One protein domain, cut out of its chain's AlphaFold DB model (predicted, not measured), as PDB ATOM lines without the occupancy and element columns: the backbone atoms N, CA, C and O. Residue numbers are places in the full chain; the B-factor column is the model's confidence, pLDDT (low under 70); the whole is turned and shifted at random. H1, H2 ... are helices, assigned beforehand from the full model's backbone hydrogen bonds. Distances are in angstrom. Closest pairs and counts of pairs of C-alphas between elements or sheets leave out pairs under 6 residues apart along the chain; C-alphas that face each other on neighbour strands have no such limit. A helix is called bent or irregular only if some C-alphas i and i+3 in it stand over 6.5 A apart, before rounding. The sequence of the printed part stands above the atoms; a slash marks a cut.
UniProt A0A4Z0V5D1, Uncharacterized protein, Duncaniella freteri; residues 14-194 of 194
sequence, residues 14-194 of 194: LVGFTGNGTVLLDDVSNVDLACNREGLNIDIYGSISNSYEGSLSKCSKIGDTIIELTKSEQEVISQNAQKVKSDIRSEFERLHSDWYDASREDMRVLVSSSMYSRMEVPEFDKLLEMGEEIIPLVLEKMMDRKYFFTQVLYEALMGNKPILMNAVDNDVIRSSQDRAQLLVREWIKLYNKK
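Overview. This is residues 14 to 194 of the 194 residues of an uncharacterized protein of Duncaniella freteri (UniProt A0A4Z0V5D1). A helical hairpin, H6 and H7, makes the middle of a helical body; H1 and H8 pack on one side of it, H2, H4 and H5 on the other, with little H3 beyond H4. Before this body comes a long stretch without a named element, residues 14 to 70, from which residues 14 to 25 stick out as a tail and residues 53 to 59 as the tip of a loop. The 181 printed residues hold eight named helices, H1 to H8 in order, and no named strand; the class is all helix, though under half of the residues, 88, are in named elements. The whole is compact, with a radius of gyration of the C-alphas of 18.3 A and spans of 54 by 54 by 37 A.

Along the chain. Start at C-alpha 14, (167.695, 181.404, 157.153), and read on to C-alpha 71 at (208.132, 144.363, 172.919), where H1 begins, residues 71 to 81, 15.2 A long. H2 is the longest helix, residues 86 to 105, 28.8 A. Next come H3, residues 107 to 110, H4, residues 115 to 120, and H5, residues 123 to 129. H6, residues 132 to 142, spans 15.8 A, and H7, residues 145 to 157, 19.8 A; both are irregular, with C-alphas 133 and 136 7.3 A apart and C-alphas 146 and 149 8.0 A apart. H8, residues 176 to 191, runs 22.6 A to C-alpha 191 at (200.012, 145.683, 158.278).

Arrangement. Look first at the hubs, H6 and H7, a hairpin at a shallow tilt of 18 degrees, opposite ways; their closest C-alphas, Met 142 and Phe 148, are 5.6 A apart. H8 touches H7 with residues 176 to 181 alone, closest at C-alphas 177 and 148, 5.2 A, at a steep tilt of 57 degrees. H1 touches H6 at C-alphas 81 and 136, 4.7 A. H2 touches H5 at C-alphas 99 and 123, 5.0 A, a shallow tilt of 32 degrees, only just short of steep. H4 touches H7 at C-alphas 115 and 149, 6.3 A; H3 and H4 touch only at the corner, and only just, with 3 pairs of C-alphas within 8 A. H2 and H8 are apart. In H1, H2 and H8 every O i to N i+4 pair is within hydrogen-bond range; H5 has 2 of 3, H6 5 of 7, H7 4 of 9 beside 7 of 10 O i to N i+3 pairs, H4 0 of 2 beside 3 of 3, and H3 is too short for such a pair.

Size, cuts and confidence. Leu 14 and Lys 71 hold the two C-alphas farthest apart, 57.1 A. The printed part has no cut, and the link from H7 to H8, 18 residues, is long. Check the B-factor column: pLDDT is under 70 at residues 14 to 65, 160 to 173 and 193 to 194.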
ATOM      1  N   LEU A  14     168.235 182.645 156.607       28.78
ATOM      2  CA  LEU A  14     167.695 181.404 157.153       28.78
ATOM      3  C   LEU A  14     167.833 180.313 156.082       28.78
ATOM      4  O   LEU A  14     167.036 180.253 155.147       28.78
ATOM      5  N   VAL A  15     168.842 179.452 156.215       33.25
ATOM      6  CA  VAL A  15     168.922 178.201 155.454       33.25
ATOM      7  C   VAL A  15     168.530 177.075 156.398       33.25
ATOM      8  O   VAL A  15     169.294 176.676 157.273       33.25
ATOM      9  N   GLY A  16     167.293 176.602 156.252       28.83
ATOM     10  CA  GLY A  16     166.834 175.381 156.897       28.83
ATOM     11  C   GLY A  16     167.531 174.179 156.268       28.83
ATOM     12  O   GLY A  16     167.339 173.905 155.087       28.83
ATOM     13  N   PHE A  17     168.318 173.456 157.061       28.20
ATOM     14  CA  PHE A  17     168.792 172.125 156.707       28.20
ATOM     15  C   PHE A  17     167.931 171.087 157.425       28.20
ATOM     16  O   PHE A  17     168.127 170.774 158.595       28.20
ATOM     17  N   THR A  18     166.958 170.547 156.697       35.59
ATOM     18  CA  THR A  18     166.411 169.215 156.958       35.59
ATOM     19  C   THR A  18     167.259 168.221 156.173       35.59
ATOM     20  O   THR A  18     167.191 168.186 154.945       35.59
ATOM     21  N   GLY A  19     168.072 167.422 156.853       27.08
ATOM     22  CA  GLY A  19     168.840 166.362 156.210       27.08
ATOM     23  C   GLY A  19     169.716 165.650 157.223       27.08
ATOM     24  O   GLY A  19     170.558 166.288 157.839       27.08
ATOM     25  N   ASN A  20     169.464 164.353 157.410       35.12
ATOM     26  CA  ASN A  20     170.177 163.422 158.288       35.12
ATOM     27  C   ASN A  20     171.692 163.682 158.353       35.12
ATOM     28  O   ASN A  20     172.450 163.186 157.521       35.12
ATOM     29  N   GLY A  21     172.121 164.431 159.366       25.28
ATOM     30  CA  GLY A  21     173.515 164.539 159.760       25.28
ATOM     31  C   GLY A  21     173.807 163.451 160.779       25.28
ATOM     32  O   GLY A  21     173.233 163.443 161.866       25.28
ATOM     33  N   THR A  22     174.684 162.518 160.429       25.88
ATOM     34  CA  THR A  22     175.413 161.734 161.422       25.88
ATOM     35  C   THR A  22     176.104 162.713 162.363       25.88
ATOM     36  O   THR A  22     176.961 163.484 161.933       25.88
ATOM     37  N   VAL A  23     175.672 162.714 163.621       26.45
ATOM     38  CA  VAL A  23     176.261 163.483 164.713       26.45
ATOM     39  C   VAL A  23     177.735 163.094 164.801       26.45
ATOM     40  O   VAL A  23     178.054 161.939 165.084       26.45
ATOM     41  N   LEU A  24     178.626 164.042 164.502       26.02
ATOM     42  CA  LEU A  24     180.012 163.963 164.943       26.02
ATOM     43  C   LEU A  24     179.939 163.865 166.463       26.02
ATOM     44  O   LEU A  24     179.360 164.738 167.104       26.02
ATOM     45  N   LEU A  25     180.404 162.743 167.008       28.83
ATOM     46  CA  LEU A  25     180.479 162.542 168.444       28.83
ATOM     47  C   LEU A  25     181.422 163.610 168.989       28.83
ATOM     48  O   LEU A  25     182.640 163.462 168.900       28.83
ATOM     49  N   ASP A  26     180.835 164.688 169.505       28.03
ATOM     50  CA  ASP A  26     181.494 165.586 170.435       28.03
ATOM     51  C   ASP A  26     182.220 164.703 171.451       28.03
ATOM     52  O   ASP A  26     181.613 163.788 172.024       28.03
ATOM     53  N   ASP A  27     183.530 164.926 171.602       34.97
ATOM     54  CA  ASP A  27     184.346 164.314 172.645       34.97
ATOM     55  C   ASP A  27     183.508 164.306 173.927       34.97
ATOM     56  O   ASP A  27     183.157 165.363 174.458       34.97
ATOM     57  N   VAL A  28     183.121 163.120 174.402       34.22
ATOM     58  CA  VAL A  28     182.361 162.981 175.645       34.22
ATOM     59  C   VAL A  28     183.328 163.267 176.795       34.22
ATOM     60  O   VAL A  28     183.784 162.371 177.495       34.22
ATOM     61  N   SER A  29     183.674 164.542 176.967       38.75
ATOM     62  CA  SER A  29     184.284 165.110 178.164       38.75
ATOM     63  C   SER A  29     183.223 165.667 179.115       38.75
ATOM     64  O   SER A  29     183.565 166.285 180.118       38.75
ATOM     65  N   ASN A  30     181.934 165.436 178.838       31.69
ATOM     66  CA  ASN A  30     180.851 165.710 179.776       31.69
ATOM     67  C   ASN A  30     180.801 164.628 180.856       31.69
ATOM     68  O   ASN A  30     179.908 163.783 180.897       31.69
ATOM     69  N   VAL A  31     181.759 164.699 181.773       34.12
ATOM     70  CA  VAL A  31     181.440 164.446 183.170       34.12
ATOM     71  C   VAL A  31     181.471 165.809 183.844       34.12
ATOM     72  O   VAL A  31     182.537 166.386 184.040       34.12
ATOM     73  N   ASP A  32     180.285 166.328 184.163       31.97
ATOM     74  CA  ASP A  32     180.106 167.401 185.138       31.97
ATOM     75  C   ASP A  32     180.770 166.954 186.451       31.97
ATOM     76  O   ASP A  32     180.183 166.245 187.269       31.97
ATOM     77  N   LEU A  33     182.040 167.305 186.634       39.56
ATOM     78  CA  LEU A  33     182.781 167.095 187.871       39.56
ATOM     79  C   LEU A  33     183.088 168.464 188.455       39.56
ATOM     80  O   LEU A  33     184.173 169.022 188.302       39.56
ATOM     81  N   ALA A  34     182.103 168.990 189.177       30.12
ATOM     82  CA  ALA A  34     182.341 169.948 190.243       30.12
ATOM     83  C   ALA A  34     183.172 169.262 191.349       30.12
ATOM     84  O   ALA A  34     182.639 168.851 192.375       30.12
ATOM     85  N   CYS A  35     184.478 169.097 191.124       33.12
ATOM     86  CA  CYS A  35     185.419 168.512 192.074       33.12
ATOM     87  C   CYS A  35     186.715 169.334 192.099       33.12
ATOM     88  O   CYS A  35     187.238 169.750 191.068       33.12
ATOM     89  N   ASN A  36     187.177 169.632 193.311       32.44
ATOM     90  CA  ASN A  36     188.137 170.688 193.625       32.44
ATOM     91  C   ASN A  36     189.559 170.414 193.084       32.44
ATOM     92  O   ASN A  36     189.988 169.271 192.960       32.44
ATOM     93  N   ARG A  37     190.290 171.493 192.781       37.41
ATOM     94  CA  ARG A  37     191.494 171.546 191.930       37.41
ATOM     95  C   ARG A  37     192.818 171.419 192.707       37.41
ATOM     96  O   ARG A  37     193.693 172.265 192.548       37.41
ATOM     97  N   GLU A  38     192.994 170.391 193.533       30.70
ATOM     98  CA  GLU A  38     194.275 170.150 194.226       30.70
ATOM     99  C   GLU A  38     194.780 168.721 193.968       30.70
ATOM    100  O   GLU A  38     194.137 167.755 194.364       30.70
ATOM    101  N   GLY A  39     195.923 168.586 193.275       36.41
ATOM    102  CA  GLY A  39     196.600 167.296 193.049       36.41
ATOM    103  C   GLY A  39     196.771 166.829 191.594       36.41
ATOM    104  O   GLY A  39     196.855 165.626 191.356       36.41
ATOM    105  N   LEU A  40     196.821 167.731 190.607       40.84
ATOM    106  CA  LEU A  40     197.029 167.346 189.203       40.84
ATOM    107  C   LEU A  40     198.446 166.787 188.982       40.84
ATOM    108  O   LEU A  40     199.427 167.530 189.030       40.84
ATOM    109  N   ASN A  41     198.545 165.488 188.688       38.47
ATOM    110  CA  ASN A  41     199.719 164.921 188.032       38.47
ATOM    111  C   ASN A  41     199.641 165.283 186.539       38.47
ATOM    112  O   ASN A  41     198.752 164.819 185.829       38.47
ATOM    113  N   ILE A  42     200.544 166.155 186.090       41.62
ATOM    114  CA  ILE A  42     200.562 166.732 184.736       41.62
ATOM    115  C   ILE A  42     200.886 165.701 183.641       41.62
ATOM    116  O   ILE A  42     200.615 165.954 182.467       41.62
ATOM    117  N   ASP A  43     201.411 164.531 184.009       39.09
ATOM    118  CA  ASP A  43     201.898 163.531 183.052       39.09
ATOM    119  C   ASP A  43     200.776 162.678 182.425       39.09
ATOM    120  O   ASP A  43     201.021 161.913 181.488       39.09
ATOM    121  N   ILE A  44     199.537 162.804 182.915       44.62
ATOM    122  CA  ILE A  44     198.375 162.057 182.426       44.62
ATOM    123  C   ILE A  44     197.260 163.046 182.074       44.62
ATOM    124  O   ILE A  44     196.634 163.678 182.926       44.62
ATOM    125  N   TYR A  45     196.988 163.179 180.779       45.00
ATOM    126  CA  TYR A  45     195.905 164.030 180.298       45.00
ATOM    127  C   TYR A  45     194.553 163.418 180.689       45.00
ATOM    128  O   TYR A  45     194.196 162.334 180.227       45.00
ATOM    129  N   GLY A  46     193.808 164.115 181.551       45.88
ATOM    130  CA  GLY A  46     192.484 163.693 182.016       45.88
ATOM    131  C   GLY A  46     192.460 162.828 183.284       45.88
ATOM    132  O   GLY A  46     191.390 162.344 183.647       45.88
ATOM    133  N   SER A  47     193.576 162.633 183.999       40.59
ATOM    134  CA  SER A  47     193.538 161.955 185.304       40.59
ATOM    135  C   SER A  47     192.990 162.870 186.399       40.59
ATOM    136  O   SER A  47     193.734 163.598 187.055       40.59
ATOM    137  N   ILE A  48     191.681 162.793 186.635       40.38
ATOM    138  CA  ILE A  48     191.081 163.136 187.925       40.38
ATOM    139  C   ILE A  48     190.886 161.815 188.674       40.38
ATOM    140  O   ILE A  48     189.836 161.188 188.584       40.38
ATOM    141  N   SER A  49     191.902 161.345 189.394       38.97
ATOM    142  CA  SER A  49     191.722 160.214 190.309       38.97
ATOM    143  C   SER A  49     192.724 160.293 191.451       38.97
ATOM    144  O   SER A  49     193.889 159.952 191.261       38.97
ATOM    145  N   ASN A  50     192.265 160.798 192.605       35.19
ATOM    146  CA  ASN A  50     192.499 160.245 193.955       35.19
ATOM    147  C   ASN A  50     192.237 161.279 195.068       35.19
ATOM    148  O   ASN A  50     193.107 161.565 195.882       35.19
ATOM    149  N   SER A  51     191.016 161.817 195.153       31.00
ATOM    150  CA  SER A  51     190.597 162.574 196.344       31.00
ATOM    151  C   SER A  51     189.146 162.311 196.753       31.00
ATOM    152  O   SER A  51     188.473 163.228 197.205       31.00
ATOM    153  N   TYR A  52     188.625 161.093 196.575       33.41
ATOM    154  CA  TYR A  52     187.281 160.747 197.057       33.41
ATOM    155  C   TYR A  52     187.201 159.274 197.489       33.41
ATOM    156  O   TYR A  52     186.651 158.426 196.789       33.41
ATOM    157  N   GLU A  53     187.707 158.963 198.685       37.47
ATOM    158  CA  GLU A  53     187.206 157.815 199.454       37.47
ATOM    159  C   GLU A  53     185.785 158.161 199.932       37.47
ATOM    160  O   GLU A  53     185.603 158.771 200.982       37.47
ATOM    161  N   GLY A  54     184.754 157.855 199.137       36.53
ATOM    162  CA  GLY A  54     183.380 158.082 199.606       36.53
ATOM    163  C   GLY A  54     182.211 157.772 198.672       36.53
ATOM    164  O   GLY A  54     181.099 157.619 199.168       36.53
ATOM    165  N   SER A  55     182.393 157.639 197.353       36.00
ATOM    166  CA  SER A  55     181.249 157.406 196.441       36.00
ATOM    167  C   SER A  55     181.528 156.458 195.264       36.00
ATOM    168  O   SER A  55     180.814 156.464 194.261       36.00
ATOM    169  N   LEU A  56     182.521 155.574 195.397       41.00
ATOM    170  CA  LEU A  56     182.937 154.641 194.338       41.00
ATOM    171  C   LEU A  56     181.916 153.537 193.995       41.00
ATOM    172  O   LEU A  56     182.137 152.784 193.053       41.00
ATOM    173  N   SER A  57     180.774 153.432 194.682       38.16
ATOM    174  CA  SER A  57     179.782 152.379 194.400       38.16
ATOM    175  C   SER A  57     178.951 152.606 193.126       38.16
ATOM    176  O   SER A  57     178.163 151.736 192.759       38.16
ATOM    177  N   LYS A  58     179.114 153.749 192.441       40.16
ATOM    178  CA  LYS A  58     178.349 154.099 191.227       40.16
ATOM    179  C   LYS A  58     179.185 154.553 190.026       40.16
ATOM    180  O   LYS A  58     178.609 154.837 188.980       40.16
ATOM    181  N   CYS A  59     180.510 154.603 190.149       43.66
ATOM    182  CA  CYS A  59     181.383 154.835 189.003       43.66
ATOM    183  C   CYS A  59     181.650 153.484 188.337       43.66
ATOM    184  O   CYS A  59     182.163 152.568 188.979       43.66
ATOM    185  N   SER A  60     181.232 153.345 187.075       41.44
ATOM    186  CA  SER A  60     181.541 152.184 186.233       41.44
ATOM    187  C   SER A  60     183.022 151.835 186.363       41.44
ATOM    188  O   SER A  60     183.842 152.748 186.455       41.44
ATOM    189  N   LYS A  61     183.345 150.535 186.403       43.69
ATOM    190  CA  LYS A  61     184.715 150.023 186.514       43.69
ATOM    191  C   LYS A  61     185.602 150.784 185.529       43.69
ATOM    192  O   LYS A  61     185.535 150.537 184.326       43.69
ATOM    193  N   ILE A  62     186.395 151.723 186.039       49.03
ATOM    194  CA  ILE A  62     187.496 152.302 185.279       49.03
ATOM    195  C   ILE A  62     188.316 151.091 184.847       49.03
ATOM    196  O   ILE A  62     188.576 150.204 185.658       49.03
ATOM    197  N   GLY A  63     188.584 150.966 183.550       49.06
ATOM    198  CA  GLY A  63     189.331 149.832 183.030       49.06
ATOM    199  C   GLY A  63     190.720 149.819 183.659       49.06
ATOM    200  O   GLY A  63     191.615 150.465 183.135       49.06
ATOM    201  N   ASP A  64     190.894 149.073 184.751       49.91
ATOM    202  CA  ASP A  64     192.110 148.996 185.581       49.91
ATOM    203  C   ASP A  64     193.362 148.510 184.820       49.91
ATOM    204  O   ASP A  64     194.443 148.374 185.386       49.91
ATOM    205  N   THR A  65     193.247 148.215 183.525       62.62
ATOM    206  CA  THR A  65     194.348 147.742 182.686       62.62
ATOM    207  C   THR A  65     194.779 148.832 181.715       62.62
ATOM    208  O   THR A  65     194.108 149.079 180.707       62.62
ATOM    209  N   ILE A  66     195.930 149.440 182.013       70.50
ATOM    210  CA  ILE A  66     196.680 150.285 181.078       70.50
ATOM    211  C   ILE A  66     196.986 149.461 179.824       70.50
ATOM    212  O   ILE A  66     197.454 148.324 179.908       70.50
ATOM    213  N   ILE A  67     196.715 150.033 178.652       79.44
ATOM    214  CA  ILE A  67     197.073 149.406 177.382       79.44
ATOM    215  C   ILE A  67     198.513 149.793 177.051       79.44
ATOM    216  O   ILE A  67     198.792 150.937 176.702       79.44
ATOM    217  N   GLU A  68     199.413 148.816 177.130       85.12
ATOM    218  CA  GLU A  68     200.802 148.946 176.687       85.12
ATOM    219  C   GLU A  68     201.062 148.047 175.478       85.12
ATOM    220  O   GLU A  68     200.511 146.943 175.373       85.12
ATOM    221  N   LEU A  69     201.898 148.518 174.552       88.38
ATOM    222  CA  LEU A  69     202.417 147.710 173.451       88.38
ATOM    223  C   LEU A  69     203.471 146.724 173.968       88.38
ATOM    224  O   LEU A  69     204.395 147.092 174.694       88.38
ATOM    225  N   THR A  70     203.373 145.468 173.547       93.88
ATOM    226  CA  THR A  70     204.379 144.432 173.801       93.88
ATOM    227  C   THR A  70     205.700 144.757 173.099       93.88
ATOM    228  O   THR A  70     205.729 145.466 172.094       93.88
ATOM    229  N   LYS A  71     206.815 144.174 173.561       94.81
ATOM    230  CA  LYS A  71     208.132 144.363 172.919       94.81
ATOM    231  C   LYS A  71     208.131 143.991 171.433       94.81
ATOM    232  O   LYS A  71     208.745 144.683 170.634       94.81
ATOM    233  N   SER A  72     207.425 142.923 171.062       94.06
ATOM    234  CA  SER A  72     207.277 142.517 169.661       94.06
ATOM    235  C   SER A  72     206.485 143.528 168.834       94.06
ATOM    236  O   SER A  72     206.821 143.755 167.679       94.06
ATOM    237  N   GLU A  73     205.449 144.148 169.409       94.44
ATOM    238  CA  GLU A  73     204.694 145.209 168.731       94.44
ATOM    239  C   GLU A  73     205.574 146.452 168.523       94.44
ATOM    240  O   GLU A  73     205.613 146.996 167.422       94.44
ATOM    241  N   GLN A  74     206.334 146.853 169.547       95.19
ATOM    242  CA  GLN A  74     207.265 147.987 169.469       95.19
ATOM    243  C   GLN A  74     208.380 147.764 168.434       95.19
ATOM    244  O   GLN A  74     208.723 148.675 167.682       95.19
ATOM    245  N   GLU A  75     208.919 146.545 168.351       95.81
ATOM    246  CA  GLU A  75     209.923 146.174 167.350       95.81
ATOM    247  C   GLU A  75     209.376 146.313 165.918       95.81
ATOM    248  O   GLU A  75     210.040 146.889 165.060       95.81
ATOM    249  N   VAL A  76     208.138 145.865 165.656       95.06
ATOM    250  CA  VAL A  76     207.500 146.008 164.331       95.06
ATOM    251  C   VAL A  76     207.387 147.477 163.921       95.06
ATOM    252  O   VAL A  76     207.661 147.818 162.767       95.06
ATOM    253  N   ILE A  77     206.995 148.354 164.846       96.19
ATOM    254  CA  ILE A  77     206.909 149.795 164.579       96.19
ATOM    255  C   ILE A  77     208.300 150.380 164.328       96.19
ATOM    256  O   ILE A  77     208.497 151.047 163.312       96.19
ATOM    257  N   SER A  78     209.273 150.056 165.181       96.62
ATOM    258  CA  SER A  78     210.650 150.555 165.075       96.62
ATOM    259  C   SER A  78     211.295 150.159 163.740       96.62
ATOM    260  O   SER A  78     211.879 150.991 163.048       96.62
ATOM    261  N   GLN A  79     211.123 148.907 163.305       95.88
ATOM    262  CA  GLN A  79     211.619 148.430 162.011       95.88
ATOM    263  C   GLN A  79     210.957 149.132 160.821       95.88
ATOM    264  O   GLN A  79     211.603 149.357 159.800       95.88
ATOM    265  N   ASN A  80     209.669 149.473 160.913       94.56
ATOM    266  CA  ASN A  80     208.995 150.226 159.855       94.56
ATOM    267  C   ASN A  80     209.450 151.682 159.819       94.56
ATOM    268  O   ASN A  80     209.738 152.199 158.742       94.56
ATOM    269  N   ALA A  81     209.589 152.315 160.980       96.62
ATOM    270  CA  ALA A  81     210.132 153.656 161.093       96.62
ATOM    271  C   ALA A  81     211.556 153.733 160.516       96.62
ATOM    272  O   ALA A  81     211.893 154.693 159.824       96.62
ATOM    273  N   GLN A  82     212.413 152.732 160.750       96.50
ATOM    274  CA  GLN A  82     213.790 152.693 160.228       96.50
ATOM    275  C   GLN A  82     213.886 152.679 158.694       96.50
ATOM    276  O   GLN A  82     214.934 153.019 158.150       96.50
ATOM    277  N   LYS A  83     212.810 152.313 157.985       96.25
ATOM    278  CA  LYS A  83     212.764 152.354 156.513       96.25
ATOM    279  C   LYS A  83     212.609 153.775 155.966       96.25
ATOM    280  O   LYS A  83     212.876 153.995 154.786       96.25
ATOM    281  N   VAL A  84     212.162 154.724 156.791       97.50
ATOM    282  CA  VAL A  84     212.043 156.135 156.408       97.50
ATOM    283  C   VAL A  84     213.441 156.747 156.317       97.50
ATOM    284  O   VAL A  84     214.295 156.500 157.171       97.50
ATOM    285  N   LYS A  85     213.690 157.534 155.263       98.12
ATOM    286  CA  LYS A  85     215.000 158.151 155.013       98.12
ATOM    287  C   LYS A  85     215.417 159.062 156.172       98.12
ATOM    288  O   LYS A  85     214.582 159.671 156.839       98.12
ATOM    289  N   SER A  86     216.726 159.157 156.405       97.69
ATOM    290  CA  SER A  86     217.277 159.879 157.557       97.69
ATOM    291  C   SER A  86     216.970 161.376 157.545       97.69
ATOM    292  O   SER A  86     216.742 161.942 158.604       97.69
ATOM    293  N   ASP A  87     216.948 162.006 156.372       97.88
ATOM    294  CA  ASP A  87     216.593 163.417 156.190       97.88
ATOM    295  C   ASP A  87     215.129 163.689 156.567       97.88
ATOM    296  O   ASP A  87     214.864 164.581 157.371       97.88
ATOM    297  N   ILE A  88     214.203 162.856 156.083       98.38
ATOM    298  CA  ILE A  88     212.776 162.925 156.436       98.38
ATOM    299  C   ILE A  88     212.572 162.693 157.934       98.38
ATOM    300  O   ILE A  88     211.833 163.428 158.586       98.38
ATOM    301  N   ARG A  89     213.274 161.711 158.511       98.44
ATOM    302  CA  ARG A  89     213.243 161.454 159.955       98.44
ATOM    303  C   ARG A  89     213.717 162.662 160.759       98.44
ATOM    304  O   ARG A  89     213.048 163.043 161.712       98.44
ATOM    305  N   SER A  90     214.855 163.253 160.404       98.38
ATOM    306  CA  SER A  90     215.387 164.415 161.119       98.38
ATOM    307  C   SER A  90     214.451 165.619 161.047       98.38
ATOM    308  O   SER A  90     214.270 166.299 162.054       98.38
ATOM    309  N   GLU A  91     213.831 165.861 159.891       98.50
ATOM    310  CA  GLU A  91     212.880 166.961 159.747       98.50
ATOM    311  C   GLU A  91     211.583 166.709 160.527       98.50
ATOM    312  O   GLU A  91     211.108 167.607 161.223       98.50
ATOM    313  N   PHE A  92     211.067 165.475 160.511       98.69
ATOM    314  CA  PHE A  92     209.912 165.085 161.321       98.69
ATOM    315  C   PHE A  92     210.169 165.306 162.812       98.69
ATOM    316  O   PHE A  92     209.342 165.902 163.491       98.69
ATOM    317  N   GLU A  93     211.316 164.861 163.331       98.44
ATOM    318  CA  GLU A  93     211.671 165.027 164.745       98.44
ATOM    319  C   GLU A  93     211.697 166.500 165.167       98.44
ATOM    320  O   GLU A  93     211.174 166.856 166.226       98.44
ATOM    321  N   ARG A  94     212.263 167.362 164.315       98.62
ATOM    322  CA  ARG A  94     212.327 168.806 164.544       98.62
ATOM    323  C   ARG A  94     210.930 169.426 164.550       98.62
ATOM    324  O   ARG A  94     210.552 170.063 165.529       98.62
ATOM    325  N   LEU A  95     210.150 169.198 163.493       98.62
ATOM    326  CA  LEU A  95     208.795 169.742 163.357       98.62
ATOM    327  C   LEU A  95     207.839 169.216 164.434       98.62
ATOM    328  O   LEU A  95     206.994 169.961 164.925       98.62
ATOM    329  N   HIS A  96     207.979 167.950 164.830       98.50
ATOM    330  CA  HIS A  96     207.174 167.339 165.887       98.50
ATOM    331  C   HIS A  96     207.463 167.978 167.244       98.50
ATOM    332  O   HIS A  96     206.521 168.289 167.972       98.50
ATOM    333  N   SER A  97     208.739 168.225 167.560       97.94
ATOM    334  CA  SER A  97     209.125 168.950 168.776       97.94
ATOM    335  C   SER A  97     208.579 170.378 168.769       97.94
ATOM    336  O   SER A  97     207.911 170.763 169.726       97.94
ATOM    337  N   ASP A  98     208.783 171.119 167.673       98.12
ATOM    338  CA  ASP A  98     208.299 172.497 167.518       98.12
ATOM    339  C   ASP A  98     206.776 172.576 167.717       98.12
ATOM    340  O   ASP A  98     206.281 173.409 168.475       98.12
ATOM    341  N   TRP A  99     206.018 171.664 167.098       98.06
ATOM    342  CA  TRP A  99     204.564 171.589 167.257       98.06
ATOM    343  C   TRP A  99     204.136 171.265 168.694       98.06
ATOM    344  O   TRP A  99     203.167 171.839 169.202       98.06
ATOM    345  N   TYR A 100     204.844 170.358 169.375       95.19
ATOM    346  CA  TYR A 100     204.546 170.013 170.767       95.19
ATOM    347  C   TYR A 100     204.793 171.171 171.729       95.19
ATOM    348  O   TYR A 100     203.996 171.347 172.657       95.19
ATOM    349  N   ASP A 101     205.865 171.928 171.515       94.50
ATOM    350  CA  ASP A 101     206.221 173.080 172.336       94.50
ATOM    351  C   ASP A 101     205.271 174.254 172.061       94.50
ATOM    352  O   ASP A 101     204.646 174.750 172.999       94.50
ATOM    353  N   ALA A 102     205.002 174.582 170.793       94.31
ATOM    354  CA  ALA A 102     204.014 175.598 170.420       94.31
ATOM    355  C   ALA A 102     202.615 175.291 170.993       94.31
ATOM    356  O   ALA A 102     201.944 176.168 171.536       94.31
ATOM    357  N   SER A 103     202.199 174.019 170.979       91.12
ATOM    358  CA  SER A 103     200.935 173.581 171.591       91.12
ATOM    359  C   SER A 103     200.879 173.776 173.113       91.12
ATOM    360  O   SER A 103     199.789 173.854 173.677       91.12
ATOM    361  N   ARG A 104     202.025 173.774 173.808       88.50
ATOM    362  CA  ARG A 104     202.104 174.013 175.262       88.50
ATOM    363  C   ARG A 104     202.125 175.500 175.597       88.50
ATOM    364  O   ARG A 104     201.701 175.872 176.689       88.50
ATOM    365  N   GLU A 105     202.624 176.319 174.680       87.75
ATOM    366  CA  GLU A 105     202.716 177.770 174.826       87.75
ATOM    367  C   GLU A 105     201.414 178.488 174.426       87.75
ATOM    368  O   GLU A 105     201.094 179.536 174.992       87.75
ATOM    369  N   ASP A 106     200.613 177.921 173.514       85.19
ATOM    370  CA  ASP A 106     199.297 178.468 173.171       85.19
ATOM    371  C   ASP A 106     198.263 178.166 174.271       85.19
ATOM    372  O   ASP A 106     197.789 177.038 174.439       85.19
ATOM    373  N   MET A 107     197.858 179.206 175.008       84.75
ATOM    374  CA  MET A 107     196.866 179.087 176.082       84.75
ATOM    375  C   MET A 107     195.532 178.493 175.618       84.75
ATOM    376  O   MET A 107     194.906 177.782 176.399       84.75
ATOM    377  N   ARG A 108     195.082 178.769 174.386       87.06
ATOM    378  CA  ARG A 108     193.795 178.270 173.863       87.06
ATOM    379  C   ARG A 108     193.829 176.756 173.711       87.06
ATOM    380  O   ARG A 108     192.870 176.080 174.067       87.06
ATOM    381  N   VAL A 109     194.960 176.241 173.237       83.75
ATOM    382  CA  VAL A 109     195.218 174.808 173.078       83.75
ATOM    383  C   VAL A 109     195.416 174.150 174.440       83.75
ATOM    384  O   VAL A 109     194.826 173.107 174.713       83.75
ATOM    385  N   LEU A 110     196.183 174.784 175.332       80.25
ATOM    386  CA  LEU A 110     196.498 174.248 176.656       80.25
ATOM    387  C   LEU A 110     195.254 174.031 177.534       80.25
ATOM    388  O   LEU A 110     195.197 173.046 178.270       80.25
ATOM    389  N   VAL A 111     194.270 174.938 177.478       78.88
ATOM    390  CA  VAL A 111     193.030 174.822 178.273       78.88
ATOM    391  C   VAL A 111     191.911 174.065 177.556       78.88
ATOM    392  O   VAL A 111     190.841 173.876 178.137       78.88
ATOM    393  N   SER A 112     192.128 173.643 176.308       78.62
ATOM    394  CA  SER A 112     191.124 172.916 175.538       78.62
ATOM    395  C   SER A 112     190.928 171.494 176.065       78.62
ATOM    396  O   SER A 112     191.882 170.766 176.359       78.62
ATOM    397  N   SER A 113     189.666 171.069 176.131       75.56
ATOM    398  CA  SER A 113     189.292 169.675 176.390       75.56
ATOM    399  C   SER A 113     189.378 168.790 175.143       75.56
ATOM    400  O   SER A 113     189.278 167.570 175.261       75.56
ATOM    401  N   SER A 114     189.561 169.382 173.958       80.50
ATOM    402  CA  SER A 114     189.649 168.651 172.697       80.50
ATOM    403  C   SER A 114     191.097 168.499 172.246       80.50
ATOM    404  O   SER A 114     191.826 169.486 172.094       80.50
ATOM    405  N   MET A 115     191.498 167.261 171.941       83.88
ATOM    406  CA  MET A 115     192.825 166.982 171.379       83.88
ATOM    407  C   MET A 115     193.041 167.644 170.012       83.88
ATOM    408  O   MET A 115     194.173 167.989 169.673       83.88
ATOM    409  N   TYR A 116     191.955 167.868 169.267       87.88
ATOM    410  CA  TYR A 116     191.974 168.444 167.924       87.88
ATOM    411  C   TYR A 116     192.332 169.931 167.912       87.88
ATOM    412  O   TYR A 116     192.780 170.430 166.888       87.88
ATOM    413  N   SER A 117     192.249 170.628 169.051       87.44
ATOM    414  CA  SER A 117     192.708 172.023 169.158       87.44
ATOM    415  C   SER A 117     194.182 172.201 168.781       87.44
ATOM    416  O   SER A 117     194.573 173.250 168.279       87.44
ATOM    417  N   ARG A 118     195.013 171.161 168.937       91.81
ATOM    418  CA  ARG A 118     196.422 171.189 168.512       91.81
ATOM    419  C   ARG A 118     196.609 171.278 166.999       91.81
ATOM    420  O   ARG A 118     197.711 171.595 166.562       91.81
ATOM    421  N   MET A 119     195.570 171.004 166.212       94.06
ATOM    422  CA  MET A 119     195.589 171.200 164.760       94.06
ATOM    423  C   MET A 119     195.512 172.682 164.373       94.06
ATOM    424  O   MET A 119     195.834 173.029 163.246       94.06
ATOM    425  N   GLU A 120     195.096 173.561 165.290       91.88
ATOM    426  CA  GLU A 120     194.987 175.009 165.046       91.88
ATOM    427  C   GLU A 120     196.332 175.743 165.195       91.88
ATOM    428  O   GLU A 120     196.439 176.933 164.894       91.88
ATOM    429  N   VAL A 121     197.354 175.041 165.689       94.56
ATOM    430  CA  VAL A 121     198.713 175.556 165.871       94.56
ATOM    431  C   VAL A 121     199.419 175.587 164.506       94.56
ATOM    432  O   VAL A 121     199.463 174.543 163.856       94.56
ATOM    433  N   PRO A 122     200.007 176.718 164.061       95.31
ATOM    434  CA  PRO A 122     200.591 176.845 162.716       95.31
ATOM    435  C   PRO A 122     201.663 175.799 162.372       95.31
ATOM    436  O   PRO A 122     201.860 175.447 161.212       95.31
ATOM    437  N   GLU A 123     202.381 175.293 163.372       97.38
ATOM    438  CA  GLU A 123     203.379 174.233 163.228       97.38
ATOM    439  C   GLU A 123     202.776 172.909 162.734       97.38
ATOM    440  O   GLU A 123     203.490 172.112 162.122       97.38
ATOM    441  N   PHE A 124     201.476 172.678 162.956       97.25
ATOM    442  CA  PHE A 124     200.783 171.468 162.518       97.25
ATOM    443  C   PHE A 124     200.776 171.322 160.990       97.25
ATOM    444  O   PHE A 124     201.020 170.227 160.482       97.25
ATOM    445  N   ASP A 125     200.577 172.419 160.252       96.50
ATOM    446  CA  ASP A 125     200.518 172.398 158.784       96.50
ATOM    447  C   ASP A 125     201.822 171.870 158.173       96.50
ATOM    448  O   ASP A 125     201.795 171.067 157.242       96.50
ATOM    449  N   LYS A 126     202.973 172.219 158.763       97.75
ATOM    450  CA  LYS A 126     204.289 171.744 158.304       97.75
ATOM    451  C   LYS A 126     204.436 170.228 158.434       97.75
ATOM    452  O   LYS A 126     205.069 169.603 157.592       97.75
ATOM    453  N   LEU A 127     203.867 169.635 159.487       98.12
ATOM    454  CA  LEU A 127     203.845 168.180 159.666       98.12
ATOM    455  C   LEU A 127     202.914 167.513 158.652       98.12
ATOM    456  O   LEU A 127     203.242 166.452 158.126       98.12
ATOM    457  N   LEU A 128     201.770 168.134 158.357       96.00
ATOM    458  CA  LEU A 128     200.817 167.623 157.373       96.00
ATOM    459  C   LEU A 128     201.396 167.653 155.948       96.00
ATOM    460  O   LEU A 128     201.214 166.699 155.189       96.00
ATOM    461  N   GLU A 129     202.142 168.705 155.607       97.12
ATOM    462  CA  GLU A 129     202.845 168.857 154.327       97.12
ATOM    463  C   GLU A 129     203.895 167.761 154.073       97.12
ATOM    464  O   GLU A 129     204.180 167.461 152.912       97.12
ATOM    465  N   MET A 130     204.422 167.109 155.120       97.62
ATOM    466  CA  MET A 130     205.324 165.957 154.967       97.62
ATOM    467  C   MET A 130     204.628 164.725 154.364       97.62
ATOM    468  O   MET A 130     205.295 163.841 153.833       97.62
ATOM    469  N   GLY A 131     203.294 164.649 154.414       95.94
ATOM    470  CA  GLY A 131     202.507 163.604 153.754       95.94
ATOM    471  C   GLY A 131     202.609 162.202 154.373       95.94
ATOM    472  O   GLY A 131     203.187 161.980 155.433       95.94
ATOM    473  N   GLU A 132     201.999 161.210 153.716       94.69
ATOM    474  CA  GLU A 132     201.825 159.853 154.270       94.69
ATOM    475  C   GLU A 132     203.151 159.106 154.552       94.69
ATOM    476  O   GLU A 132     203.161 158.127 155.301       94.69
ATOM    477  N   GLU A 133     204.286 159.556 154.002       95.44
ATOM    478  CA  GLU A 133     205.589 158.905 154.210       95.44
ATOM    479  C   GLU A 133     206.079 158.955 155.664       95.44
ATOM    480  O   GLU A 133     206.849 158.082 156.074       95.44
ATOM    481  N   ILE A 134     205.599 159.914 156.466       97.56
ATOM    482  CA  ILE A 134     205.953 160.019 157.887       97.56
ATOM    483  C   ILE A 134     205.084 159.152 158.803       97.56
ATOM    484  O   ILE A 134     205.404 159.041 159.986       97.56
ATOM    485  N   ILE A 135     204.032 158.485 158.305       95.75
ATOM    486  CA  ILE A 135     203.137 157.647 159.133       95.75
ATOM    487  C   ILE A 135     203.904 156.659 160.040       95.75
ATOM    488  O   ILE A 135     203.564 156.572 161.222       95.75
ATOM    489  N   PRO A 136     204.953 155.943 159.576       96.56
ATOM    490  CA  PRO A 136     205.746 155.080 160.451       96.56
ATOM    491  C   PRO A 136     206.396 155.821 161.633       96.56
ATOM    492  O   PRO A 136     206.455 155.271 162.729       96.56
ATOM    493  N   LEU A 137     206.837 157.067 161.436       98.44
ATOM    494  CA  LEU A 137     207.433 157.904 162.483       98.44
ATOM    495  C   LEU A 137     206.372 158.420 163.468       98.44
ATOM    496  O   LEU A 137     206.601 158.455 164.675       98.44
ATOM    497  N   VAL A 138     205.178 158.755 162.969       97.69
ATOM    498  CA  VAL A 138     204.017 159.138 163.792       97.69
ATOM    499  C   VAL A 138     203.629 157.991 164.737       97.69
ATOM    500  O   VAL A 138     203.431 158.205 165.934       97.69
ATOM    501  N   LEU A 139     203.581 156.757 164.223       96.31
ATOM    502  CA  LEU A 139     203.327 155.553 165.024       96.31
ATOM    503  C   LEU A 139     204.452 155.280 166.033       96.31
ATOM    504  O   LEU A 139     204.165 154.918 167.173       96.31
ATOM    505  N   GLU A 140     205.714 155.484 165.639       97.75
ATOM    506  CA  GLU A 140     206.882 155.353 166.521       97.75
ATOM    507  C   GLU A 140     206.805 156.332 167.701       97.75
ATOM    508  O   GLU A 140     206.969 155.921 168.850       97.75
ATOM    509  N   LYS A 141     206.447 157.600 167.457       97.00
ATOM    510  CA  LYS A 141     206.218 158.589 168.525       97.00
ATOM    511  C   LYS A 141     205.136 158.154 169.497       97.00
ATOM    512  O   LYS A 141     205.331 158.254 170.705       97.00
ATOM    513  N   MET A 142     204.018 157.644 168.984       94.38
ATOM    514  CA  MET A 142     202.893 157.205 169.811       94.38
ATOM    515  C   MET A 142     203.185 155.963 170.659       94.38
ATOM    516  O   MET A 142     202.369 155.657 171.525       94.38
ATOM    517  N   MET A 143     204.324 155.271 170.479       92.56
ATOM    518  CA  MET A 143     204.748 154.214 171.409       92.56
ATOM    519  C   MET A 143     204.978 154.763 172.820       92.56
ATOM    520  O   MET A 143     204.633 154.096 173.795       92.56
ATOM    521  N   ASP A 144     205.494 155.989 172.937       91.12
ATOM    522  CA  ASP A 144     205.554 156.703 174.209       91.12
ATOM    523  C   ASP A 144     204.200 157.381 174.467       91.12
ATOM    524  O   ASP A 144     203.775 158.300 173.759       91.12
ATOM    525  N   ARG A 145     203.511 156.924 175.519       88.62
ATOM    526  CA  ARG A 145     202.153 157.363 175.874       88.62
ATOM    527  C   ARG A 145     202.050 158.869 176.128       88.62
ATOM    528  O   ARG A 145     200.936 159.389 176.074       88.62
ATOM    529  N   LYS A 146     203.149 159.586 176.392       88.44
ATOM    530  CA  LYS A 146     203.124 161.054 176.541       88.44
ATOM    531  C   LYS A 146     202.867 161.774 175.214       88.44
ATOM    532  O   LYS A 146     202.378 162.903 175.203       88.44
ATOM    533  N   TYR A 147     203.155 161.119 174.088       93.75
ATOM    534  CA  TYR A 147     202.953 161.668 172.752       93.75
ATOM    535  C   TYR A 147     201.590 161.294 172.144       93.75
ATOM    536  O   TYR A 147     201.423 161.370 170.931       93.75
ATOM    537  N   PHE A 148     200.583 160.945 172.954       90.56
ATOM    538  CA  PHE A 148     199.265 160.527 172.453       90.56
ATOM    539  C   PHE A 148     198.551 161.581 171.584       90.56
ATOM    540  O   PHE A 148     197.807 161.210 170.686       90.56
ATOM    541  N   PHE A 149     198.802 162.882 171.784       92.00
ATOM    542  CA  PHE A 149     198.263 163.932 170.905       92.00
ATOM    543  C   PHE A 149     198.703 163.785 169.443       92.00
ATOM    544  O   PHE A 149     197.995 164.237 168.554       92.00
ATOM    545  N   THR A 150     199.816 163.097 169.180       95.62
ATOM    546  CA  THR A 150     200.288 162.746 167.829       95.62
ATOM    547  C   THR A 150     199.252 161.935 167.033       95.62
ATOM    548  O   THR A 150     199.312 161.900 165.806       95.62
ATOM    549  N   GLN A 151     198.248 161.355 167.702       92.81
ATOM    550  CA  GLN A 151     197.093 160.724 167.065       92.81
ATOM    551  C   GLN A 151     196.374 161.656 166.074       92.81
ATOM    552  O   GLN A 151     196.015 161.201 164.991       92.81
ATOM    553  N   VAL A 152     196.213 162.949 166.381       92.12
ATOM    554  CA  VAL A 152     195.484 163.870 165.481       92.12
ATOM    555  C   VAL A 152     196.228 164.086 164.160       92.12
ATOM    556  O   VAL A 152     195.610 164.225 163.108       92.12
ATOM    557  N   LEU A 153     197.565 164.029 164.188       95.62
ATOM    558  CA  LEU A 153     198.389 164.067 162.981       95.62
ATOM    559  C   LEU A 153     198.192 162.799 162.145       95.62
ATOM    560  O   LEU A 153     198.024 162.884 160.932       95.62
ATOM    561  N   TYR A 154     198.174 161.627 162.784       93.94
ATOM    562  CA  TYR A 154     197.901 160.367 162.090       93.94
ATOM    563  C   TYR A 154     196.547 160.400 161.366       93.94
ATOM    564  O   TYR A 154     196.454 160.032 160.196       93.94
ATOM    565  N   GLU A 155     195.495 160.848 162.051       89.69
ATOM    566  CA  GLU A 155     194.140 160.921 161.497       89.69
ATOM    567  C   GLU A 155     194.051 161.895 160.316       89.69
ATOM    568  O   GLU A 155     193.455 161.557 159.285       89.69
ATOM    569  N   ALA A 156     194.708 163.054 160.432       92.12
ATOM    570  CA  ALA A 156     194.795 164.043 159.366       92.12
ATOM    571  C   ALA A 156     195.524 163.492 158.128       92.12
ATOM    572  O   ALA A 156     194.999 163.587 157.018       92.12
ATOM    573  N   LEU A 157     196.678 162.840 158.316       92.81
ATOM    574  CA  LEU A 157     197.449 162.208 157.235       92.81
ATOM    575  C   LEU A 157     196.664 161.094 156.534       92.81
ATOM    576  O   LEU A 157     196.761 160.924 155.324       92.81
ATOM    577  N   MET A 158     195.848 160.350 157.281       86.44
ATOM    578  CA  MET A 158     194.996 159.292 156.734       86.44
ATOM    579  C   MET A 158     193.725 159.823 156.048       86.44
ATOM    580  O   MET A 158     192.954 159.022 155.507       86.44
ATOM    581  N   GLY A 159     193.480 161.138 156.064       79.69
ATOM    582  CA  GLY A 159     192.301 161.770 155.472       79.69
ATOM    583  C   GLY A 159     190.995 161.357 156.154       79.69
ATOM    584  O   GLY A 159     190.019 161.058 155.468       79.69
ATOM    585  N   ASN A 160     190.987 161.266 157.490       61.38
ATOM    586  CA  ASN A 160     189.843 160.812 158.296       61.38
ATOM    587  C   ASN A 160     189.345 159.389 157.962       61.38
ATOM    588  O   ASN A 160     188.197 159.042 158.252       61.38
ATOM    589  N   LYS A 161     190.184 158.526 157.365       56.88
ATOM    590  CA  LYS A 161     189.849 157.104 157.187       56.88
ATOM    591  C   LYS A 161     189.734 156.437 158.568       56.88
ATOM    592  O   LYS A 161     190.712 156.429 159.320       56.88
ATOM    593  N   PRO A 162     188.583 155.837 158.914       52.44
ATOM    594  CA  PRO A 162     188.305 155.404 160.275       52.44
ATOM    595  C   PRO A 162     188.979 154.059 160.573       52.44
ATOM    596  O   PRO A 162     188.345 153.009 160.554       52.44
ATOM    597  N   ILE A 163     190.278 154.070 160.874       54.47
ATOM    598  CA  ILE A 163     190.946 152.897 161.468       54.47
ATOM    599  C   ILE A 163     190.455 152.691 162.914       54.47
ATOM    600  O   ILE A 163     190.374 151.563 163.391       54.47
ATOM    601  N   LEU A 164     190.026 153.768 163.583       51.31
ATOM    602  CA  LEU A 164     189.596 153.760 164.983       51.31
ATOM    603  C   LEU A 164     188.161 153.278 165.240       51.31
ATOM    604  O   LEU A 164     187.890 152.835 166.353       51.31
ATOM    605  N   MET A 165     187.250 153.296 164.255       48.09
ATOM    606  CA  MET A 165     185.846 152.909 164.508       48.09
ATOM    607  C   MET A 165     185.669 151.431 164.882       48.09
ATOM    608  O   MET A 165     184.642 151.080 165.450       48.09
ATOM    609  N   ASN A 166     186.662 150.575 164.622       46.16
ATOM    610  CA  ASN A 166     186.580 149.140 164.919       46.16
ATOM    611  C   ASN A 166     187.370 148.710 166.171       46.16
ATOM    612  O   ASN A 166     187.304 147.543 166.550       46.16
ATOM    613  N   ALA A 167     188.151 149.610 166.784       46.72
ATOM    614  CA  ALA A 167     189.080 149.269 167.870       46.72
ATOM    615  C   ALA A 167     188.528 149.554 169.278       46.72
ATOM    616  O   ALA A 167     189.119 149.117 170.269       46.72
ATOM    617  N   VAL A 168     187.420 150.293 169.378       48.88
ATOM    618  CA  VAL A 168     186.812 150.675 170.654       48.88
ATOM    619  C   VAL A 168     185.614 149.771 170.911       48.88
ATOM    620  O   VAL A 168     184.612 149.830 170.204       48.88
ATOM    621  N   ASP A 169     185.736 148.918 171.922       50.03
ATOM    622  CA  ASP A 169     184.577 148.261 172.514       50.03
ATOM    623  C   ASP A 169     183.716 149.355 173.163       50.03
ATOM    624  O   ASP A 169     184.187 150.045 174.072       50.03
ATOM    625  N   ASN A 170     182.501 149.572 172.649       53.28
ATOM    626  CA  ASN A 170     181.644 150.703 173.040       53.28
ATOM    627  C   ASN A 170     181.275 150.685 174.537       53.28
ATOM    628  O   ASN A 170     180.850 151.707 175.073       53.28
ATOM    629  N   ASP A 171     181.480 149.552 175.212       48.78
ATOM    630  CA  ASP A 171     181.165 149.356 176.626       48.78
ATOM    631  C   ASP A 171     182.302 149.776 177.582       48.78
ATOM    632  O   ASP A 171     182.103 149.806 178.800       48.78
ATOM    633  N   VAL A 172     183.495 150.125 177.072       59.03
ATOM    634  CA  VAL A 172     184.647 150.517 177.905       59.03
ATOM    635  C   VAL A 172     185.096 151.945 177.604       59.03
ATOM    636  O   VAL A 172     185.656 152.235 176.549       59.03
ATOM    637  N   ILE A 173     184.949 152.831 178.593       60.97
ATOM    638  CA  ILE A 173     185.539 154.175 178.558       60.97
ATOM    639  C   ILE A 173     187.070 154.033 178.613       60.97
ATOM    640  O   ILE A 173     187.616 153.459 179.558       60.97
ATOM    641  N   ARG A 174     187.774 154.544 177.595       70.00
ATOM    642  CA  ARG A 174     189.241 154.488 177.464       70.00
ATOM    643  C   ARG A 174     189.846 155.888 177.457       70.00
ATOM    644  O   ARG A 174     189.278 156.804 176.867       70.00
ATOM    645  N   SER A 175     191.026 156.040 178.060       76.56
ATOM    646  CA  SER A 175     191.775 157.300 177.999       76.56
ATOM    647  C   SER A 175     192.248 157.597 176.568       76.56
ATOM    648  O   SER A 175     192.423 156.684 175.759       76.56
ATOM    649  N   SER A 176     192.515 158.866 176.236       80.06
ATOM    650  CA  SER A 176     193.138 159.236 174.949       80.06
ATOM    651  C   SER A 176     194.487 158.542 174.734       80.06
ATOM    652  O   SER A 176     194.815 158.163 173.615       80.06
ATOM    653  N   GLN A 177     195.233 158.294 175.812       85.19
ATOM    654  CA  GLN A 177     196.491 157.551 175.759       85.19
ATOM    655  C   GLN A 177     196.272 156.079 175.393       85.19
ATOM    656  O   GLN A 177     197.005 155.540 174.568       85.19
ATOM    657  N   ASP A 178     195.246 155.426 175.949       84.56
ATOM    658  CA  ASP A 178     194.908 154.046 175.575       84.56
ATOM    659  C   ASP A 178     194.378 153.964 174.142       84.56
ATOM    660  O   ASP A 178     194.712 153.021 173.426       84.56
ATOM    661  N   ARG A 179     193.593 154.957 173.703       83.25
ATOM    662  CA  ARG A 179     193.117 155.057 172.314       83.25
ATOM    663  C   ARG A 179     194.288 155.134 171.328       83.25
ATOM    664  O   ARG A 179     194.309 154.361 170.373       83.25
ATOM    665  N   ALA A 180     195.300 155.957 171.610       88.31
ATOM    666  CA  ALA A 180     196.508 156.040 170.788       88.31
ATOM    667  C   ALA A 180     197.276 154.703 170.733       88.31
ATOM    668  O   ALA A 180     197.690 154.259 169.663       88.31
ATOM    669  N   GLN A 181     197.412 153.999 171.862       90.06
ATOM    670  CA  GLN A 181     198.076 152.687 171.906       90.06
ATOM    671  C   GLN A 181     197.287 151.610 171.141       90.06
ATOM    672  O   GLN A 181     197.869 150.794 170.423       90.06
ATOM    673  N   LEU A 182     195.954 151.618 171.249       87.56
ATOM    674  CA  LEU A 182     195.078 150.720 170.491       87.56
ATOM    675  C   LEU A 182     195.148 150.986 168.987       87.56
ATOM    676  O   LEU A 182     195.150 150.028 168.217       87.56
ATOM    677  N   LEU A 183     195.263 152.248 168.570       88.38
ATOM    678  CA  LEU A 183     195.475 152.612 167.171       88.38
ATOM    679  C   LEU A 183     196.768 151.997 166.633       88.38
ATOM    680  O   LEU A 183     196.735 151.346 165.589       88.38
ATOM    681  N   VAL A 184     197.885 152.141 167.355       91.75
ATOM    682  CA  VAL A 184     199.170 151.543 166.949       91.75
ATOM    683  C   VAL A 184     199.041 150.022 166.826       91.75
ATOM    684  O   VAL A 184     199.439 149.437 165.818       91.75
ATOM    685  N   ARG A 185     198.414 149.371 167.812       91.12
ATOM    686  CA  ARG A 185     198.149 147.926 167.782       91.12
ATOM    687  C   ARG A 185     197.286 147.512 166.589       91.12
ATOM    688  O   ARG A 185     197.569 146.500 165.951       91.12
ATOM    689  N   GLU A 186     196.230 148.259 166.284       87.50
ATOM    690  CA  GLU A 186     195.352 147.954 165.154       87.50
ATOM    691  C   GLU A 186     196.078 148.131 163.817       87.50
ATOM    692  O   GLU A 186     195.960 147.280 162.934       87.50
ATOM    693  N   TRP A 187     196.924 149.157 163.697       89.62
ATOM    694  CA  TRP A 187     197.783 149.340 162.531       89.62
ATOM    695  C   TRP A 187     198.689 148.124 162.294       89.62
ATOM    696  O   TRP A 187     198.756 147.628 161.170       89.62
ATOM    697  N   ILE A 188     199.307 147.573 163.346       89.81
ATOM    698  CA  ILE A 188     200.144 146.361 163.254       89.81
ATOM    699  C   ILE A 188     199.336 145.170 162.719       89.81
ATOM    700  O   ILE A 188     199.807 144.444 161.841       89.81
ATOM    701  N   LYS A 189     198.103 144.969 163.205       88.69
ATOM    702  CA  LYS A 189     197.236 143.879 162.720       88.69
ATOM    703  C   LYS A 189     196.898 144.029 161.239       88.69
ATOM    704  O   LYS A 189     196.836 143.026 160.532       88.69
ATOM    705  N   LEU A 190     196.644 145.253 160.778       83.44
ATOM    706  CA  LEU A 190     196.332 145.536 159.376       83.44
ATOM    707  C   LEU A 190     197.568 145.411 158.480       83.44
ATOM    708  O   LEU A 190     197.452 144.913 157.362       83.44
ATOM    709  N   TYR A 191     198.736 145.824 158.973       78.44
ATOM    710  CA  TYR A 191     200.012 145.683 158.278       78.44
ATOM    711  C   TYR A 191     200.375 144.206 158.066       78.44
ATOM    712  O   TYR A 191     200.662 143.810 156.944       78.44
ATOM    713  N   ASN A 192     200.261 143.368 159.103       73.62
ATOM    714  CA  ASN A 192     200.609 141.941 159.035       73.62
ATOM    715  C   ASN A 192     199.662 141.085 158.169       73.62
ATOM    716  O   ASN A 192     199.937 139.906 157.952       73.62
ATOM    717  N   LYS A 193     198.523 141.629 157.721       64.50
ATOM    718  CA  LYS A 193     197.586 140.944 156.811       64.50
ATOM    719  C   LYS A 193     197.902 141.166 155.326       64.50
ATOM    720  O   LYS A 193     197.273 140.509 154.497       64.50
ATOM    721  N   LYS A 194     198.782 142.116 154.999       51.94
ATOM    722  CA  LYS A 194     199.205 142.430 153.628       51.94
ATOM    723  C   LYS A 194     200.457 141.644 153.261       51.94
ATOM    724  O   LYS A 194     200.549 141.278 152.072       51.94
TER     725      LYS A 194